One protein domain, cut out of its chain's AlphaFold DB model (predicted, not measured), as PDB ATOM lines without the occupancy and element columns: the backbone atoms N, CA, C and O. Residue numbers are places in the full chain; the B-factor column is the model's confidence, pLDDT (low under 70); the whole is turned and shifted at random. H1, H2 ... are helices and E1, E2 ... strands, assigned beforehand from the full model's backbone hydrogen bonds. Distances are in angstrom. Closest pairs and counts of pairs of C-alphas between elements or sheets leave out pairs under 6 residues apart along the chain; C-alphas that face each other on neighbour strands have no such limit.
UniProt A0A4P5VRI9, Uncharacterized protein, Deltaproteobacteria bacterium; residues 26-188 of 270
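This is residues 26 to 188 of the 270 residues of an uncharacterized protein of Deltaproteobacteria bacterium (UniProt A0A4P5VRI9). A body of helices fills one end of an elongated domain, and a small three-stranded sheet extends it at the other end, beyond the last residues of H2 and the first of H3. In the body H3 is the core: H1 and H2 pack on one side of it, H4 on the other, and H5 packs at a slant on H4, far from H1 and H2. The printed part has 163 residues, with five named helices followed by three named strands; the sheet is antiparallel in the order E1, E2, E3, and the class is mostly helix. The whole is compact, with a radius of gyration of the C-alphas of 15.5 A, and spans 49 by 31 by 25 A.

H1, residues 26 to 40, begins at C-alpha 26 (-33.647, 35.940, 34.722) and is 21.2 A long. H2, residues 44 to 59, measures 22.8 A, and H3, residues 67 to 83, 24.5 A. H4, residues 87 to 100, is 19.9 A long. H5, residues 116 to 126, begins at C-alpha 116 (-42.122, 14.193, 53.806). The strands are E1, residues 142 to 145, E2, residues 159 to 164, and E3, residues 170 to 176, which ends at C-alpha 176 (-53.772, 30.976, 37.243).

H1, H2 and H3 form an up and down bundle, each helix running against the one before. H1 and H2 touch as a hairpin, closest at the C-alphas of Gly 35 and Leu 47, 4.5 A apart, at a shallow tilt of 19 degrees. H3 is the hub. It touches H1 at Ala 32 and Phe 73, whose C-alphas are 5.1 A apart, and H4 at Ala 78 and Ala 90, with C-alphas 3.9 A apart. H4 and H5 touch at a steep tilt of 61 degrees, the same way, with the C-alphas of His 95 and Ala 124 closest at 4.7 A. H1 and H4 are apart. H2 only grazes the sheet with residues 55 to 59, and H3 only grazes it with residues 67 to 74. E1, E2 and E3 form a meander, each strand the antiparallel neighbour of the one before. N 144 and O 162 are 2.9 A apart between E1 and E2; N 161 and O 174 are 2.8 A apart between E2 and E3. In H1, H2, H3 and H4 every O i to N i+4 pair is within hydrogen-bond range; in H5 5 of 7 are.

The C-alphas of Gly 114 and Ser 139 are the two farthest apart, at 49.6 A. The printed part has no cut. The links H4 to H5, H5 to E1 and E1 to E2 are long. Residues 132 to 133 pair with 153 to 154, and 136 to 137 with 186 to 187, both antiparallel. The mean pLDDT of the printed part is 96.6, and no printed residue is under 70.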
ATOM      1  N   ALA A  26     -34.712  36.195  33.761       98.31
ATOM      2  CA  ALA A  26     -33.647  35.940  34.722       98.31
ATOM      3  C   ALA A  26     -34.010  36.406  36.142       98.31
ATOM      4  O   ALA A  26     -33.774  35.658  37.092       98.31
ATOM      5  N   ASP A  27     -34.630  37.582  36.304       98.19
ATOM      6  CA  ASP A  27     -35.092  38.075  37.614       98.19
ATOM      7  C   ASP A  27     -36.146  37.142  38.218       98.19
ATOM      8  O   ASP A  27     -36.067  36.777  39.393       98.19
ATOM      9  N   PHE A  28     -37.104  36.719  37.387       98.44
ATOM     10  CA  PHE A  28     -38.143  35.763  37.761       98.44
ATOM     11  C   PHE A  28     -37.550  34.414  38.193       98.44
ATOM     12  O   PHE A  28     -37.854  33.920  39.279       98.44
ATOM     13  N   ALA A  29     -36.646  33.848  37.386       98.25
ATOM     14  CA  ALA A  29     -35.979  32.586  37.697       98.25
ATOM     15  C   ALA A  29     -35.131  32.672  38.975       98.25
ATOM     16  O   ALA A  29     -35.172  31.766  39.805       98.25
ATOM     17  N   THR A  30     -34.403  33.777  39.156       98.44
ATOM     18  CA  THR A  30     -33.572  34.021  40.341       98.44
ATOM     19  C   THR A  30     -34.424  34.084  41.603       98.44
ATOM     20  O   THR A  30     -34.063  33.484  42.612       98.44
ATOM     21  N   ALA A  31     -35.571  34.769  41.562       98.31
ATOM     22  CA  ALA A  31     -36.491  34.825  42.696       98.31
ATOM     23  C   ALA A  31     -37.064  33.440  43.042       98.31
ATOM     24  O   ALA A  31     -37.123  33.084  44.216       98.31
ATOM     25  N   ALA A  32     -37.420  32.632  42.037       98.25
ATOM     26  CA  ALA A  32     -37.918  31.279  42.272       98.25
ATOM     27  C   ALA A  32     -36.861  30.351  42.896       98.25
ATOM     28  O   ALA A  32     -37.151  29.652  43.864       98.25
ATOM     29  N   GLN A  33     -35.626  30.381  42.390       98.19
ATOM     30  CA  GLN A  33     -34.515  29.581  42.923       98.19
ATOM     31  C   GLN A  33     -34.083  30.031  44.325       98.19
ATOM     32  O   GLN A  33     -33.733  29.198  45.158       98.19
ATOM     33  N   ALA A  34     -34.142  31.336  44.613       98.44
ATOM     34  CA  ALA A  34     -33.835  31.864  45.939       98.44
ATOM     35  C   ALA A  34     -34.773  31.302  47.019       98.44
ATOM     36  O   ALA A  34     -34.319  31.025  48.126       98.44
ATOM     37  N   GLY A  35     -36.050  31.074  46.701       98.31
ATOM     38  CA  GLY A  35     -36.971  30.476  47.665       98.31
ATOM     39  C   GLY A  35     -36.721  28.986  47.903       98.31
ATOM     40  O   GLY A  35     -36.876  28.532  49.030       98.31
ATOM     41  N   GLU A  36     -36.239  28.234  46.911       97.69
ATOM     42  CA  GLU A  36     -35.787  26.850  47.132       97.69
ATOM     43  C   GLU A  36     -34.587  26.798  48.095       97.69
ATOM     44  O   GLU A  36     -34.580  26.012  49.044       97.69
ATOM     45  N   ALA A  37     -33.616  27.700  47.916       98.31
ATOM     46  CA  ALA A  37     -32.497  27.847  48.845       98.31
ATOM     47  C   ALA A  37     -32.955  28.286  50.251       98.31
ATOM     48  O   ALA A  37     -32.448  27.781  51.251       98.31
ATOM     49  N   ALA A  38     -33.937  29.189  50.343       98.56
ATOM     50  CA  ALA A  38     -34.521  29.611  51.617       98.56
ATOM     51  C   ALA A  38     -35.249  28.463  52.331       98.56
ATOM     52  O   ALA A  38     -35.091  28.290  53.539       98.56
ATOM     53  N   PHE A  39     -35.987  27.630  51.589       98.56
ATOM     54  CA  PHE A  39     -36.616  26.428  52.132       98.56
ATOM     55  C   PHE A  39     -35.570  25.463  52.705       98.56
ATOM     56  O   PHE A  39     -35.719  25.012  53.840       98.56
ATOM     57  N   ALA A  40     -34.482  25.205  51.969       98.31
ATOM     58  CA  ALA A  40     -33.371  24.364  52.429       98.31
ATOM     59  C   ALA A  40     -32.716  24.898  53.718       98.31
ATOM     60  O   ALA A  40     -32.337  24.131  54.601       98.31
ATOM     61  N   ALA A  41     -32.623  26.224  53.849       98.38
ATOM     62  CA  ALA A  41     -32.090  26.902  55.029       98.38
ATOM     63  C   ALA A  41     -33.096  27.026  56.194       98.38
ATOM     64  O   ALA A  41     -32.734  27.549  57.248       98.38
ATOM     65  N   ILE A  42     -34.338  26.553  56.028       97.88
ATOM     66  CA  ILE A  42     -35.443  26.709  56.991       97.88
ATOM     67  C   ILE A  42     -35.731  28.202  57.283       97.88
ATOM     68  O   ILE A  42     -36.178  28.584  58.365       97.88
ATOM     69  N   ASP A  43     -35.504  29.073  56.299       98.56
ATOM     70  CA  ASP A  43     -35.770  30.508  56.386       98.56
ATOM     71  C   ASP A  43     -37.144  30.825  55.778       98.56
ATOM     72  O   ASP A  43     -37.295  31.083  54.582       98.56
ATOM     73  N   MET A  44     -38.179  30.747  56.617       98.12
ATOM     74  CA  MET A  44     -39.568  30.920  56.178       98.12
ATOM     75  C   MET A  44     -39.872  32.358  55.739       98.12
ATOM     76  O   MET A  44     -40.708  32.569  54.862       98.12
ATOM     77  N   GLU A  45     -39.181  33.345  56.315       98.38
ATOM     78  CA  GLU A  45     -39.326  34.748  55.927       98.38
ATOM     79  C   GLU A  45     -38.735  34.977  54.532       98.38
ATOM     80  O   GLU A  45     -39.402  35.538  53.660       98.38
ATOM     81  N   ALA A  46     -37.526  34.468  54.275       98.50
ATOM     82  CA  ALA A  46     -36.904  34.553  52.957       98.50
ATOM     83  C   ALA A  46     -37.657  33.739  51.892       98.50
ATOM     84  O   ALA A  46     -37.722  34.166  50.734       98.50
ATOM     85  N   LEU A  47     -38.263  32.605  52.258       98.69
ATOM     86  CA  LEU A  47     -39.128  31.823  51.369       98.69
ATOM     87  C   LEU A  47     -40.361  32.632  50.945       98.69
ATOM     88  O   LEU A  47     -40.620  32.771  49.746       98.69
ATOM     89  N   ALA A  48     -41.077  33.223  51.907       98.38
ATOM     90  CA  ALA A  48     -42.235  34.071  51.632       98.38
ATOM     91  C   ALA A  48     -41.853  35.297  50.783       98.38
ATOM     92  O   ALA A  48     -42.491  35.570  49.766       98.38
ATOM     93  N   ALA A  49     -40.754  35.976  51.125       98.44
ATOM     94  CA  ALA A  49     -40.252  37.114  50.360       98.44
ATOM     95  C   ALA A  49     -39.861  36.729  48.921       98.44
ATOM     96  O   ALA A  49     -40.104  37.488  47.981       98.44
ATOM     97  N   SER A  50     -39.284  35.540  48.725       98.62
ATOM     98  CA  SER A  50     -38.930  35.019  47.400       98.62
ATOM     99  C   SER A  50     -40.166  34.713  46.559       98.62
ATOM    100  O   SER A  50     -40.197  35.059  45.376       98.62
ATOM    101  N   LYS A  51     -41.211  34.140  47.170       98.62
ATOM    102  CA  LYS A  51     -42.516  33.939  46.528       98.62
ATOM    103  C   LYS A  51     -43.120  35.259  46.065       98.62
ATOM    104  O   LYS A  51     -43.472  35.385  44.891       98.62
ATOM    105  N   ASP A  52     -43.193  36.243  46.954       98.19
ATOM    106  CA  ASP A  52     -43.778  37.549  46.647       98.19
ATOM    107  C   ASP A  52     -42.981  38.267  45.552       98.19
ATOM    108  O   ASP A  52     -43.555  38.813  44.606       98.19
ATOM    109  N   LYS A  53     -41.647  38.190  45.611       98.00
ATOM    110  CA  LYS A  53     -40.758  38.728  44.578       98.00
ATOM    111  C   LYS A  53     -40.966  38.044  43.227       98.00
ATOM    112  O   LYS A  53     -41.020  38.737  42.213       98.00
ATOM    113  N   ALA A  54     -41.086  36.718  43.189       98.38
ATOM    114  CA  ALA A  54     -41.321  35.979  41.951       98.38
ATOM    115  C   ALA A  54     -42.705  36.289  41.357       98.38
ATOM    116  O   ALA A  54     -42.815  36.499  40.150       98.38
ATOM    117  N   ALA A  55     -43.745  36.401  42.189       97.81
ATOM    118  CA  ALA A  55     -45.085  36.794  41.751       97.81
ATOM    119  C   ALA A  55     -45.111  38.227  41.188       97.81
ATOM    120  O   ALA A  55     -45.673  38.462  40.115       97.81
ATOM    121  N   ALA A  56     -44.449  39.173  41.860       96.50
ATOM    122  CA  ALA A  56     -44.301  40.542  41.370       96.50
ATOM    123  C   ALA A  56     -43.495  40.597  40.061       96.50
ATOM    124  O   ALA A  56     -43.873  41.306  39.127       96.50
ATOM    125  N   ALA A  57     -42.416  39.812  39.959       97.50
ATOM    126  CA  ALA A  57     -41.626  39.710  38.740       97.50
ATOM    127  C   ALA A  57     -42.429  39.107  37.584       97.50
ATOM    128  O   ALA A  57     -42.294  39.582  36.463       97.50
ATOM    129  N   LEU A  58     -43.288  38.116  37.834       97.81
ATOM    130  CA  LEU A  58     -44.156  37.548  36.806       97.81
ATOM    131  C   LEU A  58     -45.149  38.583  36.267       97.81
ATOM    132  O   LEU A  58     -45.315  38.686  35.055       97.81
ATOM    133  N   ALA A  59     -45.783  39.368  37.143       96.38
ATOM    134  CA  ALA A  59     -46.767  40.376  36.743       96.38
ATOM    135  C   ALA A  59     -46.182  41.450  35.806       96.38
ATOM    136  O   ALA A  59     -46.891  41.955  34.938       96.38
ATOM    137  N   CYS A  60     -44.890  41.761  35.950       96.81
ATOM    138  CA  CYS A  60     -44.190  42.777  35.159       96.81
ATOM    139  C   CYS A  60     -43.234  42.213  34.100       96.81
ATOM    140  O   CYS A  60     -42.389  42.943  33.578       96.81
ATOM    141  N   LEU A  61     -43.356  40.926  33.780       97.94
ATOM    142  CA  LEU A  61     -42.388  40.228  32.949       97.94
ATOM    143  C   LEU A  61     -42.414  40.697  31.489       97.94
ATOM    144  O   LEU A  61     -43.433  40.578  30.807       97.94
ATOM    145  N   GLY A  62     -41.271  41.188  31.002       97.62
ATOM    146  CA  GLY A  62     -41.073  41.642  29.620       97.62
ATOM    147  C   GLY A  62     -40.486  40.590  28.675       97.62
ATOM    148  O   GLY A  62     -40.288  40.879  27.496       97.62
ATOM    149  N   GLU A  63     -40.206  39.385  29.173       98.38
ATOM    150  CA  GLU A  63     -39.561  38.293  28.436       98.38
ATOM    151  C   GLU A  63     -40.390  36.996  28.493       98.38
ATOM    152  O   GLU A  63     -41.152  36.779  29.442       98.38
ATOM    153  N   PRO A  64     -40.287  36.117  27.480       98.44
ATOM    154  CA  PRO A  64     -40.969  34.830  27.513       98.44
ATOM    155  C   PRO A  64     -40.426  33.955  28.650       98.44
ATOM    156  O   PRO A  64     -39.216  33.767  28.779       98.44
ATOM    157  N   VAL A  65     -41.326  33.369  29.437       98.50
ATOM    158  CA  VAL A  65     -41.008  32.347  30.436       98.50
ATOM    159  C   VAL A  65     -40.618  31.067  29.709       98.50
ATOM    160  O   VAL A  65     -41.365  30.556  28.878       98.50
ATOM    161  N   ALA A  66     -39.459  30.514  30.040       98.56
ATOM    162  CA  ALA A  66     -39.069  29.177  29.622       98.56
ATOM    163  C   ALA A  66     -39.730  28.110  30.509       98.56
ATOM    164  O   ALA A  66     -39.923  28.313  31.708       98.56
ATOM    165  N   VAL A  67     -39.966  26.921  29.952       98.69
ATOM    166  CA  VAL A  67     -40.587  25.777  30.654       98.69
ATOM    167  C   VAL A  67     -39.929  25.485  32.011       98.69
ATOM    168  O   VAL A  67     -40.615  25.319  33.016       98.69
ATOM    169  N   LYS A  68     -38.590  25.498  32.079       98.38
ATOM    170  CA  LYS A  68     -37.850  25.274  33.337       98.38
ATOM    171  C   LYS A  68     -38.060  26.374  34.380       98.38
ATOM    172  O   LYS A  68     -38.035  26.101  35.575       98.38
ATOM    173  N   GLN A  69     -38.254  27.616  33.942       98.69
ATOM    174  CA  GLN A  69     -38.507  28.743  34.842       98.69
ATOM    175  C   GLN A  69     -39.918  28.641  35.429       98.69
ATOM    176  O   GLN A  69     -40.081  28.813  36.634       98.69
ATOM    177  N   ALA A  70     -40.909  28.267  34.610       98.75
ATOM    178  CA  ALA A  70     -42.253  27.946  35.088       98.75
ATOM    179  C   ALA A  70     -42.224  26.786  36.101       98.75
ATOM    180  O   ALA A  70     -42.750  26.925  37.203       98.75
ATOM    181  N   ALA A  71     -41.521  25.689  35.790       98.69
ATOM    182  CA  ALA A  71     -41.354  24.562  36.711       98.69
ATOM    183  C   ALA A  71     -40.736  24.990  38.056       98.69
ATOM    184  O   ALA A  71     -41.225  24.594  39.113       98.69
ATOM    185  N   SER A  72     -39.698  25.837  38.028       98.62
ATOM    186  CA  SER A  72     -39.063  26.376  39.237       98.62
ATOM    187  C   SER A  72     -40.015  27.225  40.077       98.62
ATOM    188  O   SER A  72     -39.980  27.138  41.301       98.62
ATOM    189  N   PHE A  73     -40.873  28.026  39.444       98.75
ATOM    190  CA  PHE A  73     -41.872  28.820  40.154       98.75
ATOM    191  C   PHE A  73     -42.940  27.943  40.814       98.75
ATOM    192  O   PHE A  73     -43.263  28.146  41.980       98.75
ATOM    193  N   HIS A  74     -43.422  26.904  40.132       98.81
ATOM    194  CA  HIS A  74     -44.332  25.936  40.747       98.81
ATOM    195  C   HIS A  74     -43.687  25.203  41.937       98.81
ATOM    196  O   HIS A  74     -44.331  25.031  42.969       98.81
ATOM    197  N   ARG A  75     -42.396  24.837  41.868       98.81
ATOM    198  CA  ARG A  75     -41.682  24.264  43.031       98.81
ATOM    199  C   ARG A  75     -41.608  25.231  44.210       98.81
ATOM    200  O   ARG A  75     -41.854  24.807  45.335       98.81
ATOM    201  N   LEU A  76     -41.320  26.508  43.955       98.75
ATOM    202  CA  LEU A  76     -41.345  27.559  44.973       98.75
ATOM    203  C   LEU A  76     -42.708  27.616  45.678       98.75
ATOM    204  O   LEU A  76     -42.765  27.588  46.906       98.75
ATOM    205  N   LEU A  77     -43.802  27.660  44.910       98.81
ATOM    206  CA  LEU A  77     -45.157  27.684  45.467       98.81
ATOM    207  C   LEU A  77     -45.474  26.410  46.257       98.81
ATOM    208  O   LEU A  77     -46.103  26.478  47.312       98.81
ATOM    209  N   ALA A  78     -45.004  25.255  45.787       98.69
ATOM    210  CA  ALA A  78     -45.192  23.995  46.488       98.69
ATOM    211  C   ALA A  78     -44.457  23.951  47.837       98.69
ATOM    212  O   ALA A  78     -45.016  23.492  48.833       98.69
ATOM    213  N   MET A  79     -43.219  24.448  47.882       98.75
ATOM    214  CA  MET A  79     -42.412  24.533  49.102       98.75
ATOM    215  C   MET A  79     -43.009  25.515  50.115       98.75
ATOM    216  O   MET A  79     -43.079  25.192  51.300       98.75
ATOM    217  N   ASP A  80     -43.506  26.666  49.654       98.69
ATOM    218  CA  ASP A  80     -44.262  27.609  50.486       98.69
ATOM    219  C   ASP A  80     -45.537  26.970  51.056       98.69
ATOM    220  O   ASP A  80     -45.766  27.035  52.264       98.69
ATOM    221  N   GLY A  81     -46.326  26.278  50.227       98.62
ATOM    222  CA  GLY A  81     -47.512  25.550  50.685       98.62
ATOM    223  C   GLY A  81     -47.173  24.477  51.722       98.62
ATOM    224  O   GLY A  81     -47.817  24.391  52.766       98.62
ATOM    225  N   PHE A  82     -46.108  23.706  51.491       98.69
ATOM    226  CA  PHE A  82     -45.650  22.680  52.426       98.69
ATOM    227  C   PHE A  82     -45.217  23.279  53.771       98.69
ATOM    228  O   PHE A  82     -45.602  22.757  54.818       98.69
ATOM    229  N   ALA A  83     -44.459  24.380  53.749       98.38
ATOM    230  CA  ALA A  83     -44.016  25.099  54.945       98.38
ATOM    231  C   ALA A  83     -45.189  25.602  55.807       98.38
ATOM    232  O   ALA A  83     -45.098  25.610  57.032       98.38
ATOM    233  N   HIS A  84     -46.310  25.954  55.175       98.44
ATOM    234  CA  HIS A  84     -47.537  26.388  55.847       98.44
ATOM    235  C   HIS A  84     -48.534  25.245  56.111       98.44
ATOM    236  O   HIS A  84     -49.681  25.503  56.477       98.44
ATOM    237  N   HIS A  85     -48.113  23.987  55.943       98.25
ATOM    238  CA  HIS A  85     -48.950  22.790  56.084       98.25
ATOM    239  C   HIS A  85     -50.168  22.730  55.138       98.25
ATOM    240  O   HIS A  85     -51.088  21.939  55.361       98.25
ATOM    241  N   ASP A  86     -50.168  23.500  54.047       98.31
ATOM    242  CA  ASP A  86     -51.139  23.375  52.959       98.31
ATOM    243  C   ASP A  86     -50.664  22.318  51.954       98.31
ATOM    244  O   ASP A  86     -50.198  22.599  50.846       98.31
ATOM    245  N   PHE A  87     -50.764  21.054  52.367       97.94
ATOM    246  CA  PHE A  87     -50.332  19.924  51.542       97.94
ATOM    247  C   PHE A  87     -51.164  19.759  50.267       97.94
ATOM    248  O   PHE A  87     -50.678  19.171  49.303       97.94
ATOM    249  N   THR A  88     -52.394  20.281  50.242       96.31
ATOM    250  CA  THR A  88     -53.248  20.243  49.048       96.31
ATOM    251  C   THR A  88     -52.700  21.184  47.983       96.31
ATOM    252  O   THR A  88     -52.496  20.756  46.845       96.31
ATOM    253  N   ALA A  89     -52.403  22.435  48.350       96.19
ATOM    254  CA  ALA A  89     -51.758  23.379  47.445       96.19
ATOM    255  C   ALA A  89     -50.369  22.880  47.029       96.19
ATOM    256  O   ALA A  89     -50.049  22.866  45.842       96.19
ATOM    257  N   ALA A  90     -49.574  22.377  47.977       98.25
ATOM    258  CA  ALA A  90     -48.241  21.868  47.682       98.25
ATOM    259  C   ALA A  90     -48.247  20.689  46.696       98.25
ATOM    260  O   ALA A  90     -47.445  20.664  45.763       98.25
ATOM    261  N   LEU A  91     -49.175  19.737  46.850       97.81
ATOM    262  CA  LEU A  91     -49.343  18.624  45.912       97.81
ATOM    263  C   LEU A  91     -49.700  19.120  44.503       97.81
ATOM    264  O   LEU A  91     -49.123  18.646  43.524       97.81
ATOM    265  N   ALA A  92     -50.635  20.069  44.398       96.69
ATOM    266  CA  ALA A  92     -51.080  20.616  43.118       96.69
ATOM    267  C   ALA A  92     -49.949  21.349  42.376       96.69
ATOM    268  O   ALA A  92     -49.757  21.146  41.176       96.69
ATOM    269  N   GLU A  93     -49.159  22.149  43.090       98.62
ATOM    270  CA  GLU A  93     -48.037  22.881  42.502       98.62
ATOM    271  C   GLU A  93     -46.863  21.954  42.158       98.62
ATOM    272  O   GLU A  93     -46.258  22.085  41.092       98.62
ATOM    273  N   PHE A  94     -46.577  20.933  42.973       98.62
ATOM    274  CA  PHE A  94     -45.600  19.918  42.580       98.62
ATOM    275  C   PHE A  94     -46.036  19.141  41.342       98.62
ATOM    276  O   PHE A  94     -45.196  18.855  40.490       98.62
ATOM    277  N   HIS A  95     -47.325  18.847  41.191       98.12
ATOM    278  CA  HIS A  95     -47.834  18.201  39.987       98.12
ATOM    279  C   HIS A  95     -47.586  19.066  38.741       98.12
ATOM    280  O   HIS A  95     -47.046  18.569  37.748       98.12
ATOM    281  N   ALA A  96     -47.858  20.373  38.825       98.25
ATOM    282  CA  ALA A  96     -47.536  21.332  37.767       98.25
ATOM    283  C   ALA A  96     -46.035  21.333  37.426       98.25
ATOM    284  O   ALA A  96     -45.655  21.174  36.264       98.25
ATOM    285  N   ALA A  97     -45.167  21.424  38.440       98.56
ATOM    286  CA  ALA A  97     -43.719  21.406  38.255       98.56
ATOM    287  C   ALA A  97     -43.223  20.114  37.584       98.56
ATOM    288  O   ALA A  97     -42.382  20.167  36.686       98.56
ATOM    289  N   ARG A  98     -43.749  18.952  37.992       97.88
ATOM    290  CA  ARG A  98     -43.359  17.639  37.452       97.88
ATOM    291  C   ARG A  98     -43.744  17.452  35.999       97.88
ATOM    292  O   ARG A  98     -42.976  16.861  35.247       97.88
ATOM    293  N   ARG A  99     -44.901  17.969  35.595       97.38
ATOM    294  CA  ARG A  99     -45.335  17.953  34.196       97.38
ATOM    295  C   ARG A  99     -44.355  18.709  33.294       97.38
ATOM    296  O   ARG A  99     -44.074  18.274  32.181       97.38
ATOM    297  N   LEU A 100     -43.831  19.831  33.788       98.12
ATOM    298  CA  LEU A 100     -42.928  20.714  33.047       98.12
ATOM    299  C   LEU A 100     -41.470  20.241  33.075       98.12
ATOM    300  O   LEU A 100     -40.743  20.425  32.099       98.12
ATOM    301  N   GLU A 101     -41.035  19.616  34.169       98.25
ATOM    302  CA  GLU A 101     -39.674  19.098  34.323       98.25
ATOM    303  C   GLU A 101     -39.673  17.668  34.906       98.25
ATOM    304  O   GLU A 101     -39.311  17.472  36.068       98.25
ATOM    305  N   PRO A 102     -40.034  16.635  34.112       97.50
ATOM    306  CA  PRO A 102     -40.204  15.266  34.619       97.50
ATOM    307  C   PRO A 102     -38.936  14.627  35.200       97.50
ATOM    308  O   PRO A 102     -39.025  13.696  35.996       97.50
ATOM    309  N   GLY A 103     -37.761  15.104  34.776       97.00
ATOM    310  CA  GLY A 103     -36.457  14.618  35.234       97.00
ATOM    311  C   GLY A 103     -35.900  15.347  36.457       97.00
ATOM    312  O   GLY A 103     -34.783  15.041  36.871       97.00
ATOM    313  N   TYR A 104     -36.622  16.324  37.010       97.88
ATOM    314  CA  TYR A 104     -36.196  17.006  38.225       97.88
ATOM    315  C   TYR A 104     -36.286  16.064  39.432       97.88
ATOM    316  O   TYR A 104     -37.275  15.358  39.617       97.88
ATOM    317  N   ALA A 105     -35.262  16.100  40.280       97.69
ATOM    318  CA  ALA A 105     -35.268  15.479  41.596       97.69
ATOM    319  C   ALA A 105     -34.985  16.563  42.635       97.69
ATOM    320  O   ALA A 105     -34.139  17.424  42.395       97.69
ATOM    321  N   ILE A 106     -35.676  16.517  43.779       97.88
ATOM    322  CA  ILE A 106     -35.399  17.447  44.879       97.88
ATOM    323  C   ILE A 106     -33.966  17.192  45.375       97.88
ATOM    324  O   ILE A 106     -33.658  16.051  45.739       97.88
ATOM    325  N   PRO A 107     -33.086  18.209  45.377       98.12
ATOM    326  CA  PRO A 107     -31.729  18.062  45.881       98.12
ATOM    327  C   PRO A 107     -31.709  17.590  47.342       98.12
ATOM    328  O   PRO A 107     -32.549  17.985  48.152       98.12
ATOM    329  N   ALA A 108     -30.751  16.729  47.695       98.00
ATOM    330  CA  ALA A 108     -30.689  16.122  49.029       98.00
ATOM    331  C   ALA A 108     -30.401  17.135  50.154       98.00
ATOM    332  O   ALA A 108     -30.720  16.870  51.311       98.00
ATOM    333  N   ASP A 109     -29.797  18.275  49.815       97.50
ATOM    334  CA  ASP A 109     -29.586  19.436  50.681       97.50
ATOM    335  C   ASP A 109     -30.859  20.273  50.884       97.50
ATOM    336  O   ASP A 109     -30.989  20.917  51.920       97.50
ATOM    337  N   VAL A 110     -31.821  20.214  49.957       98.12
ATOM    338  CA  VAL A 110     -33.159  20.810  50.123       98.12
ATOM    339  C   VAL A 110     -34.056  19.892  50.951       98.12
ATOM    340  O   VAL A 110     -34.710  20.334  51.894       98.12
ATOM    341  N   ALA A 111     -34.101  18.603  50.608       97.88
ATOM    342  CA  ALA A 111     -34.828  17.597  51.373       97.88
ATOM    343  C   ALA A 111     -34.167  16.214  51.211       97.88
ATOM    344  O   ALA A 111     -34.190  15.650  50.113       97.88
ATOM    345  N   PRO A 112     -33.604  15.622  52.281       97.75
ATOM    346  CA  PRO A 112     -32.953  14.321  52.190       97.75
ATOM    347  C   PRO A 112     -33.963  13.194  51.939       97.75
ATOM    348  O   PRO A 112     -35.176  13.339  52.121       97.75
ATOM    349  N   ALA A 113     -33.451  12.020  51.562       97.25
ATOM    350  CA  ALA A 113     -34.275  10.830  51.379       97.25
ATOM    351  C   ALA A 113     -35.112  10.523  52.638       97.25
ATOM    352  O   ALA A 113     -34.603  10.536  53.758       97.25
ATOM    353  N   GLY A 114     -36.403  10.240  52.442       97.12
ATOM    354  CA  GLY A 114     -37.363  10.002  53.526       97.12
ATOM    355  C   GLY A 114     -38.018  11.265  54.098       97.12
ATOM    356  O   GLY A 114     -38.946  11.143  54.897       97.12
ATOM    357  N   HIS A 115     -37.601  12.467  53.685       98.38
ATOM    358  CA  HIS A 115     -38.273  13.702  54.082       98.38
ATOM    359  C   HIS A 115     -39.711  13.757  53.515       98.38
ATOM    360  O   HIS A 115     -39.899  13.446  52.334       98.38
ATOM    361  N   PRO A 116     -40.732  14.203  54.280       98.44
ATOM    362  CA  PRO A 116     -42.122  14.193  53.806       98.44
ATOM    363  C   PRO A 116     -42.369  15.020  52.533       98.44
ATOM    364  O   PRO A 116     -43.240  14.666  51.744       98.44
ATOM    365  N   LEU A 117     -41.576  16.074  52.288       98.31
ATOM    366  CA  LEU A 117     -41.614  16.839  51.028       98.31
ATOM    367  C   LEU A 117     -41.325  15.949  49.808       98.31
ATOM    368  O   LEU A 117     -42.005  16.065  48.793       98.31
ATOM    369  N   VAL A 118     -40.347  15.041  49.917       98.38
ATOM    370  CA  VAL A 118     -39.990  14.106  48.838       98.38
ATOM    371  C   VAL A 118     -41.146  13.144  48.589       98.38
ATOM    372  O   VAL A 118     -41.541  12.943  47.445       98.38
ATOM    373  N   SER A 119     -41.760  12.606  49.647       98.06
ATOM    374  CA  SER A 119     -42.951  11.757  49.511       98.06
ATOM    375  C   SER A 119     -44.120  12.490  48.848       98.06
ATOM    376  O   SER A 119     -44.812  11.902  48.019       98.06
ATOM    377  N   LEU A 120     -44.325  13.770  49.174       98.19
ATOM    378  CA  LEU A 120     -45.363  14.593  48.554       98.19
ATOM    379  C   LEU A 120     -45.074  14.854  47.068       98.19
ATOM    380  O   LEU A 120     -45.974  14.735  46.238       98.19
ATOM    381  N   TYR A 121     -43.819  15.146  46.723       98.31
ATOM    382  CA  TYR A 121     -43.373  15.307  45.339       98.31
ATOM    383  C   TYR A 121     -43.568  14.027  44.514       98.31
ATOM    384  O   TYR A 121     -43.999  14.083  43.361       98.31
ATOM    385  N   GLU A 122     -43.312  12.857  45.100       97.25
ATOM    386  CA  GLU A 122     -43.578  11.576  44.440       97.25
ATOM    387  C   GLU A 122     -45.070  11.296  44.261       97.25
ATOM    388  O   GLU A 122     -45.500  10.887  43.179       97.25
ATOM    389  N   ALA A 123     -45.884  11.595  45.273       97.62
ATOM    390  CA  ALA A 123     -47.335  11.457  45.190       97.62
ATOM    391  C   ALA A 123     -47.955  12.345  44.098       97.62
ATOM    392  O   ALA A 123     -48.974  11.975  43.513       97.62
ATOM    393  N   ALA A 124     -47.327  13.481  43.776       97.25
ATOM    394  CA  ALA A 124     -47.821  14.418  42.775       97.25
ATOM    395  C   ALA A 124     -47.955  13.811  41.364       97.25
ATOM    396  O   ALA A 124     -48.784  14.286  40.598       97.25
ATOM    397  N   LEU A 125     -47.232  12.731  41.021       93.56
ATOM    398  CA  LEU A 125     -47.410  12.017  39.740       93.56
ATOM    399  C   LEU A 125     -48.788  11.387  39.558       93.56
ATOM    400  O   LEU A 125     -49.171  11.061  38.440       93.56
ATOM    401  N   GLN A 126     -49.484  11.128  40.661       94.94
ATOM    402  CA  GLN A 126     -50.778  10.455  40.647       94.94
ATOM    403  C   GLN A 126     -51.941  11.453  40.578       94.94
ATOM    404  O   GLN A 126     -53.100  11.041  40.513       94.94
ATOM    405  N   ALA A 127     -51.657  12.758  40.621       93.56
ATOM    406  CA  ALA A 127     -52.680  13.779  40.488       93.56
ATOM    407  C   ALA A 127     -53.213  13.820  39.044       93.56
ATOM    408  O   ALA A 127     -52.487  13.628  38.076       93.56
ATOM    409  N   GLY A 128     -54.519  14.038  38.895       92.69
ATOM    410  CA  GLY A 128     -55.144  14.166  37.580       92.69
ATOM    411  C   GLY A 128     -54.974  15.572  37.007       92.69
ATOM    412  O   GLY A 128     -55.109  16.557  37.730       92.69
ATOM    413  N   GLU A 129     -54.753  15.674  35.697       91.44
ATOM    414  CA  GLU A 129     -54.560  16.959  35.006       91.44
ATOM    415  C   GLU A 129     -55.871  17.718  34.715       91.44
ATOM    416  O   GLU A 129     -55.880  18.942  34.570       91.44
ATOM    417  N   GLY A 130     -57.001  17.005  34.685       93.50
ATOM    418  CA  GLY A 130     -58.288  17.567  34.269       93.50
ATOM    419  C   GLY A 130     -58.449  17.614  32.752       93.50
ATOM    420  O   GLY A 130     -57.736  16.930  32.020       93.50
ATOM    421  N   ASP A 131     -59.422  18.397  32.294       94.31
ATOM    422  CA  ASP A 131     -59.672  18.573  30.867       94.31
ATOM    423  C   ASP A 131     -58.715  19.617  30.291       94.31
ATOM    424  O   ASP A 131     -58.358  20.598  30.950       94.31
ATOM    425  N   LEU A 132     -58.316  19.410  29.036       94.69
ATOM    426  CA  LEU A 132     -57.503  20.366  28.295       94.69
ATOM    427  C   LEU A 132     -58.401  21.445  27.685       94.69
ATOM    428  O   LEU A 132     -59.145  21.196  26.735       94.69
ATOM    429  N   GLU A 133     -58.289  22.658  28.207       93.00
ATOM    430  CA  GLU A 133     -58.948  23.857  27.707       93.00
ATOM    431  C   GLU A 133     -58.031  24.558  26.698       93.00
ATOM    432  O   GLU A 133     -56.945  25.024  27.059       93.00
ATOM    433  N   PRO A 134     -58.410  24.651  25.413       93.19
ATOM    434  CA  PRO A 134     -57.623  25.403  24.450       93.19
ATOM    435  C   PRO A 134     -57.663  26.900  24.781       93.19
ATOM    436  O   PRO A 134     -58.723  27.446  25.087       93.19
ATOM    437  N   VAL A 135     -56.522  27.578  24.660       92.00
ATOM    438  CA  VAL A 135     -56.381  28.990  25.035       92.00
ATOM    439  C   VAL A 135     -55.918  29.805  23.825       92.00
ATOM    440  O   VAL A 135     -54.926  29.459  23.182       92.00
ATOM    441  N   GLN A 136     -56.634  30.884  23.490       91.44
ATOM    442  CA  GLN A 136     -56.294  31.785  22.383       91.44
ATOM    443  C   GLN A 136     -56.364  33.258  22.795       91.44
ATOM    444  O   GLN A 136     -57.162  33.649  23.647       91.44
ATOM    445  N   ALA A 137     -55.521  34.087  22.177       89.94
ATOM    446  CA  ALA A 137     -55.579  35.535  22.353       89.94
ATOM    447  C   ALA A 137     -56.777  36.117  21.583       89.94
ATOM    448  O   ALA A 137     -57.057  35.705  20.456       89.94
ATOM    449  N   SER A 138     -57.456  37.114  22.153       81.00
ATOM    450  CA  SER A 138     -58.625  37.749  21.527       81.00
ATOM    451  C   SER A 138     -58.310  38.636  20.305       81.00
ATOM    452  O   SER A 138     -59.206  38.892  19.504       81.00
ATOM    453  N   SER A 139     -57.062  39.090  20.135       81.50
ATOM    454  CA  SER A 139     -56.666  40.172  19.212       81.50
ATOM    455  C   SER A 139     -55.651  39.774  18.121       81.50
ATOM    456  O   SER A 139     -54.909  40.619  17.628       81.50
ATOM    457  N   GLY A 140     -55.602  38.502  17.708       85.31
ATOM    458  CA  GLY A 140     -54.699  38.045  16.631       85.31
ATOM    459  C   GLY A 140     -53.239  37.817  17.053       85.31
ATOM    460  O   GLY A 140     -52.392  37.532  16.210       85.31
ATOM    461  N   GLY A 141     -52.956  37.913  18.352       94.25
ATOM    462  CA  GLY A 141     -51.703  37.483  18.963       94.25
ATOM    463  C   GLY A 141     -51.675  35.987  19.299       94.25
ATOM    464  O   GLY A 141     -52.425  35.183  18.741       94.25
ATOM    465  N   TRP A 142     -50.825  35.590  20.244       96.00
ATOM    466  CA  TRP A 142     -50.767  34.211  20.743       96.00
ATOM    467  C   TRP A 142     -50.514  34.156  22.247       96.00
ATOM    468  O   TRP A 142     -50.179  35.156  22.875       96.00
ATOM    469  N   ILE A 143     -50.696  32.971  22.828       97.12
ATOM    470  CA  ILE A 143     -50.495  32.731  24.257       97.12
ATOM    471  C   ILE A 143     -49.440  31.637  24.449       97.12
ATOM    472  O   ILE A 143     -49.407  30.650  23.701       97.12
ATOM    473  N   LEU A 144     -48.564  31.838  25.432       98.12
ATOM    474  CA  LEU A 144     -47.759  30.776  26.029       98.12
ATOM    475  C   LEU A 144     -48.481  30.250  27.270       98.12
ATOM    476  O   LEU A 144     -48.934  31.048  28.089       98.12
ATOM    477  N   VAL A 145     -48.544  28.928  27.408       98.12
ATOM    478  CA  VAL A 145     -48.935  28.239  28.644       98.12
ATOM    479  C   VAL A 145     -47.684  27.555  29.175       98.12
ATOM    480  O   VAL A 145     -47.116  26.713  28.479       98.12
ATOM    481  N   ASP A 146     -47.209  27.968  30.347       98.50
ATOM    482  CA  ASP A 146     -45.966  27.484  30.969       98.50
ATOM    483  C   ASP A 146     -44.751  27.527  30.023       98.50
ATOM    484  O   ASP A 146     -43.906  26.634  29.996       98.50
ATOM    485  N   GLY A 147     -44.683  28.567  29.189       98.12
ATOM    486  CA  GLY A 147     -43.619  28.748  28.199       98.12
ATOM    487  C   GLY A 147     -43.794  27.978  26.887       98.12
ATOM    488  O   GLY A 147     -42.948  28.087  26.000       98.12
ATOM    489  N   VAL A 148     -44.890  27.234  26.711       98.12
ATOM    490  CA  VAL A 148     -45.192  26.498  25.473       98.12
ATOM    491  C   VAL A 148     -46.244  27.236  24.647       98.12
ATOM    492  O   VAL A 148     -47.353  27.515  25.106       98.12
ATOM    493  N   ARG A 149     -45.912  27.544  23.389       96.25
ATOM    494  CA  ARG A 149     -46.808  28.269  22.477       96.25
ATOM    495  C   ARG A 149     -47.967  27.396  22.017       96.25
ATOM    496  O   ARG A 149     -47.749  26.321  21.471       96.25
ATOM    497  N   GLY A 150     -49.189  27.907  22.169       91.06
ATOM    498  CA  GLY A 150     -50.403  27.241  21.687       91.06
ATOM    499  C   GLY A 150     -50.760  25.955  22.436       91.06
ATOM    500  O   GLY A 150     -51.624  25.212  21.974       91.06
ATOM    501  N   ALA A 151     -50.112  25.683  23.571       95.25
ATOM    502  CA  ALA A 151     -50.503  24.586  24.441       95.25
ATOM    503  C   ALA A 151     -51.900  24.837  25.028       95.25
ATOM    504  O   ALA A 151     -52.295  25.975  25.289       95.25
ATOM    505  N   ALA A 152     -52.652  23.758  25.230       95.38
ATOM    506  CA  ALA A 152     -53.884  23.811  26.002       95.38
ATOM    507  C   ALA A 152     -53.556  23.888  27.500       95.38
ATOM    508  O   ALA A 152     -52.548  23.344  27.962       95.38
ATOM    509  N   ARG A 153     -54.430  24.541  28.261       95.56
ATOM    510  CA  ARG A 153     -54.363  24.595  29.718       95.56
ATOM    511  C   ARG A 153     -55.104  23.389  30.305       95.56
ATOM    512  O   ARG A 153     -56.294  23.258  30.042       95.56
ATOM    513  N   PRO A 154     -54.475  22.553  31.142       96.56
ATOM    514  CA  PRO A 154     -55.214  21.617  31.980       96.56
ATOM    515  C   PRO A 154     -55.949  22.380  33.080       96.56
ATOM    516  O   PRO A 154     -55.342  23.163  33.812       96.56
ATOM    517  N   ASN A 155     -57.255  22.179  33.214       94.38
ATOM    518  CA  ASN A 155     -58.064  22.999  34.114       94.38
ATOM    519  C   ASN A 155     -57.976  22.619  35.599       94.38
ATOM    520  O   ASN A 155     -58.445  23.383  36.441       94.38
ATOM    521  N   LYS A 156     -57.341  21.492  35.947       95.75
ATOM    522  CA  LYS A 156     -57.077  21.095  37.344       95.75
ATOM    523  C   LYS A 156     -55.635  21.334  37.787       95.75
ATOM    524  O   LYS A 156     -55.270  20.915  38.882       95.75
ATOM    525  N   ILE A 157     -54.827  22.012  36.974       96.44
ATOM    526  CA  ILE A 157     -53.442  22.354  37.302       96.44
ATOM    527  C   ILE A 157     -53.270  23.871  37.218       96.44
ATOM    528  O   ILE A 157     -53.879  24.533  36.374       96.44
ATOM    529  N   SER A 158     -52.450  24.419  38.109       98.25
ATOM    530  CA  SER A 158     -52.009  25.806  38.015       98.25
ATOM    531  C   SER A 158     -51.100  26.003  36.800       98.25
ATOM    532  O   SER A 158     -50.328  25.113  36.452       98.25
ATOM    533  N   VAL A 159     -51.176  27.163  36.153       98.56
ATOM    534  CA  VAL A 159     -50.367  27.493  34.969       98.56
ATOM    535  C   VAL A 159     -49.957  28.961  34.968       98.56
ATOM    536  O   VAL A 159     -50.653  29.824  35.509       98.56
ATOM    537  N   ILE A 160     -48.865  29.266  34.285       98.56
ATOM    538  CA  ILE A 160     -48.484  30.615  33.880       98.56
ATOM    539  C   ILE A 160     -48.990  30.858  32.459       98.56
ATOM    540  O   ILE A 160     -48.687  30.098  31.538       98.56
ATOM    541  N   LEU A 161     -49.720  31.952  32.259       98.12
ATOM    542  CA  LEU A 161     -50.120  32.429  30.941       98.12
ATOM    543  C   LEU A 161     -49.369  33.707  30.584       98.12
ATOM    544  O   LEU A 161     -49.324  34.645  31.379       98.12
ATOM    545  N   GLN A 162     -48.860  33.780  29.355       97.88
ATOM    546  CA  GLN A 162     -48.333  35.017  28.781       97.88
ATOM    547  C   GLN A 162     -48.995  35.311  27.443       97.88
ATOM    548  O   GLN A 162     -48.963  34.474  26.539       97.88
ATOM    549  N   ARG A 163     -49.574  36.505  27.305       96.62
ATOM    550  CA  ARG A 163     -50.166  36.994  26.059       96.62
ATOM    551  C   ARG A 163     -49.153  37.818  25.283       96.62
ATOM    552  O   ARG A 163     -48.571  38.761  25.814       96.62
ATOM    553  N   PHE A 164     -49.037  37.494  24.007       97.06
ATOM    554  CA  PHE A 164     -48.248  38.208  23.020       97.06
ATOM    555  C   PHE A 164     -49.188  38.864  22.017       97.06
ATOM    556  O   PHE A 164     -50.206  38.265  21.661       97.06
ATOM    557  N   ASP A 165     -48.837  40.053  21.539       95.81
ATOM    558  CA  ASP A 165     -49.494  40.678  20.391       95.81
ATOM    559  C   ASP A 165     -49.077  40.012  19.061       95.81
ATOM    560  O   ASP A 165     -48.362  39.008  19.030       95.81
ATOM    561  N   ALA A 166     -49.531  40.561  17.933       95.50
ATOM    562  CA  ALA A 166     -49.213  40.028  16.607       95.50
ATOM    563  C   ALA A 166     -47.730  40.183  16.203       95.50
ATOM    564  O   ALA A 166     -47.276  39.474  15.303       95.50
ATOM    565  N   VAL A 167     -46.973  41.087  16.840       96.00
ATOM    566  CA  VAL A 167     -45.544  41.322  16.556       96.00
ATOM    567  C   VAL A 167     -44.618  40.630  17.560       96.00
ATOM    568  O   VAL A 167     -43.400  40.680  17.408       96.00
ATOM    569  N   GLY A 168     -45.179  39.941  18.555       95.81
ATOM    570  CA  GLY A 168     -44.439  39.180  19.557       95.81
ATOM    571  C   GLY A 168     -44.010  39.982  20.778       95.81
ATOM    572  O   GLY A 168     -43.123  39.537  21.503       95.81
ATOM    573  N   LYS A 169     -44.636  41.131  21.042       96.12
ATOM    574  CA  LYS A 169     -44.469  41.854  22.303       96.12
ATOM    575  C   LYS A 169     -45.382  41.248  23.369       96.12
ATOM    576  O   LYS A 169     -46.555  40.994  23.103       96.12
ATOM    577  N   ILE A 170     -44.859  41.054  24.579       96.31
ATOM    578  CA  ILE A 170     -45.669  40.627  25.727       96.31
ATOM    579  C   ILE A 170     -46.573  41.780  26.162       96.31
ATOM    580  O   ILE A 170     -46.105  42.886  26.433       96.31
ATOM    581  N   GLU A 171     -47.873  41.506  26.225       95.19
ATOM    582  CA  GLU A 171     -48.889  42.455  26.684       95.19
ATOM    583  C   GLU A 171     -49.343  42.177  28.116       95.19
ATOM    584  O   GLU A 171     -49.768  43.097  28.803       95.19
ATOM    585  N   ALA A 172     -49.326  40.912  28.545       95.12
ATOM    586  CA  ALA A 172     -49.770  40.511  29.874       95.12
ATOM    587  C   ALA A 172     -49.155  39.169  30.278       95.12
ATOM    588  O   ALA A 172     -49.011  38.273  29.444       95.12
ATOM    589  N   SER A 173     -48.880  39.020  31.571       97.06
ATOM    590  CA  SER A 173     -48.454  37.773  32.205       97.06
ATOM    591  C   SER A 173     -49.311  37.545  33.450       97.06
ATOM    592  O   SER A 173     -49.543  38.479  34.216       97.06
ATOM    593  N   THR A 174     -49.814  36.331  33.661       97.12
ATOM    594  CA  THR A 174     -50.595  35.989  34.859       97.12
ATOM    595  C   THR A 174     -50.332  34.558  35.292       97.12
ATOM    596  O   THR A 174     -50.126  33.673  34.465       97.12
ATOM    597  N   PHE A 175     -50.389  34.327  36.597       98.12
ATOM    598  CA  PHE A 175     -50.519  32.994  37.167       98.12
ATOM    599  C   PHE A 175     -52.006  32.687  37.345       98.12
ATOM    600  O   PHE A 175     -52.751  33.558  37.792       98.12
ATOM    601  N   LEU A 176     -52.433  31.485  36.974       97.75
ATOM    602  CA  LEU A 176     -53.772  30.976  37.243       97.75
ATOM    603  C   LEU A 176     -53.660  29.725  38.093       97.75
ATOM    604  O   LEU A 176     -52.940  28.796  37.727       97.75
ATOM    605  N   ARG A 177     -54.431  29.657  39.174       97.19
ATOM    606  CA  ARG A 177     -54.573  28.422  39.949       97.19
ATOM    607  C   ARG A 177     -55.430  27.400  39.203       97.19
ATOM    608  O   ARG A 177     -56.160  27.719  38.256       97.19
ATOM    609  N   ALA A 178     -55.367  26.154  39.665       95.31
ATOM    610  CA  ALA A 178     -56.304  25.112  39.260       95.31
ATOM    611  C   ALA A 178     -57.763  25.601  39.392       95.31
ATOM    612  O   ALA A 178     -58.170  26.112  40.433       95.31
ATOM    613  N   GLY A 179     -58.549  25.459  38.325       94.19
ATOM    614  CA  GLY A 179     -59.965  25.828  38.280       94.19
ATOM    615  C   GLY A 179     -60.273  27.325  38.162       94.19
ATOM    616  O   GLY A 179     -61.436  27.669  37.955       94.19
ATOM    617  N   GLU A 180     -59.288  28.225  38.253       95.94
ATOM    618  CA  GLU A 180     -59.547  29.657  38.052       95.94
ATOM    619  C   GLU A 180     -60.017  29.933  36.612       95.94
ATOM    620  O   GLU A 180     -59.524  29.296  35.675       95.94
ATOM    621  N   PRO A 181     -60.968  30.857  36.392       94.81
ATOM    622  CA  PRO A 181     -61.415  31.189  35.045       94.81
ATOM    623  C   PRO A 181     -60.282  31.823  34.227       94.81
ATOM    624  O   PRO A 181     -59.403  32.493  34.769       94.81
ATOM    625  N   LEU A 182     -60.321  31.639  32.904       94.31
ATOM    626  CA  LEU A 182     -59.401  32.338  32.006       94.31
ATOM    627  C   LEU A 182     -59.594  33.864  32.123       94.31
ATOM    628  O   LEU A 182     -60.732  34.333  32.239       94.31
ATOM    629  N   PRO A 183     -58.509  34.658  32.066       93.88
ATOM    630  CA  PRO A 183     -58.616  36.110  32.044       93.88
ATOM    631  C   PRO A 183     -59.362  36.566  30.785       93.88
ATOM    632  O   PRO A 183     -59.296  35.911  29.752       93.88
ATOM    633  N   ALA A 184     -60.026  37.724  30.827       91.69
ATOM    634  CA  ALA A 184     -60.895  38.188  29.733       91.69
ATOM    635  C   ALA A 184     -60.198  38.313  28.359       91.69
ATOM    636  O   ALA A 184     -60.854  38.281  27.318       91.69
ATOM    637  N   TRP A 185     -58.871  38.462  28.341       90.81
ATOM    638  CA  TRP A 185     -58.064  38.503  27.120       90.81
ATOM    639  C   TRP A 185     -57.713  37.124  26.543       90.81
ATOM    640  O   TRP A 185     -57.285  37.039  25.388       90.81
ATOM    641  N   ALA A 186     -57.884  36.061  27.327       89.88
ATOM    642  CA  ALA A 186     -57.759  34.674  26.917       89.88
ATOM    643  C   ALA A 186     -59.162  34.133  26.642       89.88
ATOM    644  O   ALA A 186     -59.933  33.838  27.554       89.88
ATOM    645  N   VAL A 187     -59.507  34.013  25.366       85.12
ATOM    646  CA  VAL A 187     -60.790  33.446  24.960       85.12
ATOM    647  C   VAL A 187     -60.595  31.978  24.595       85.12
ATOM    648  O   VAL A 187     -59.596  31.634  23.951       85.12
ATOM    649  N   PRO A 188     -61.537  31.090  24.958       81.12
ATOM    650  CA  PRO A 188     -61.569  29.785  24.328       81.12
ATOM    651  C   PRO A 188     -61.735  30.003  22.814       81.12
ATOM    652  O   PRO A 188     -62.491  30.901  22.410       81.12
TER     653      PRO A 188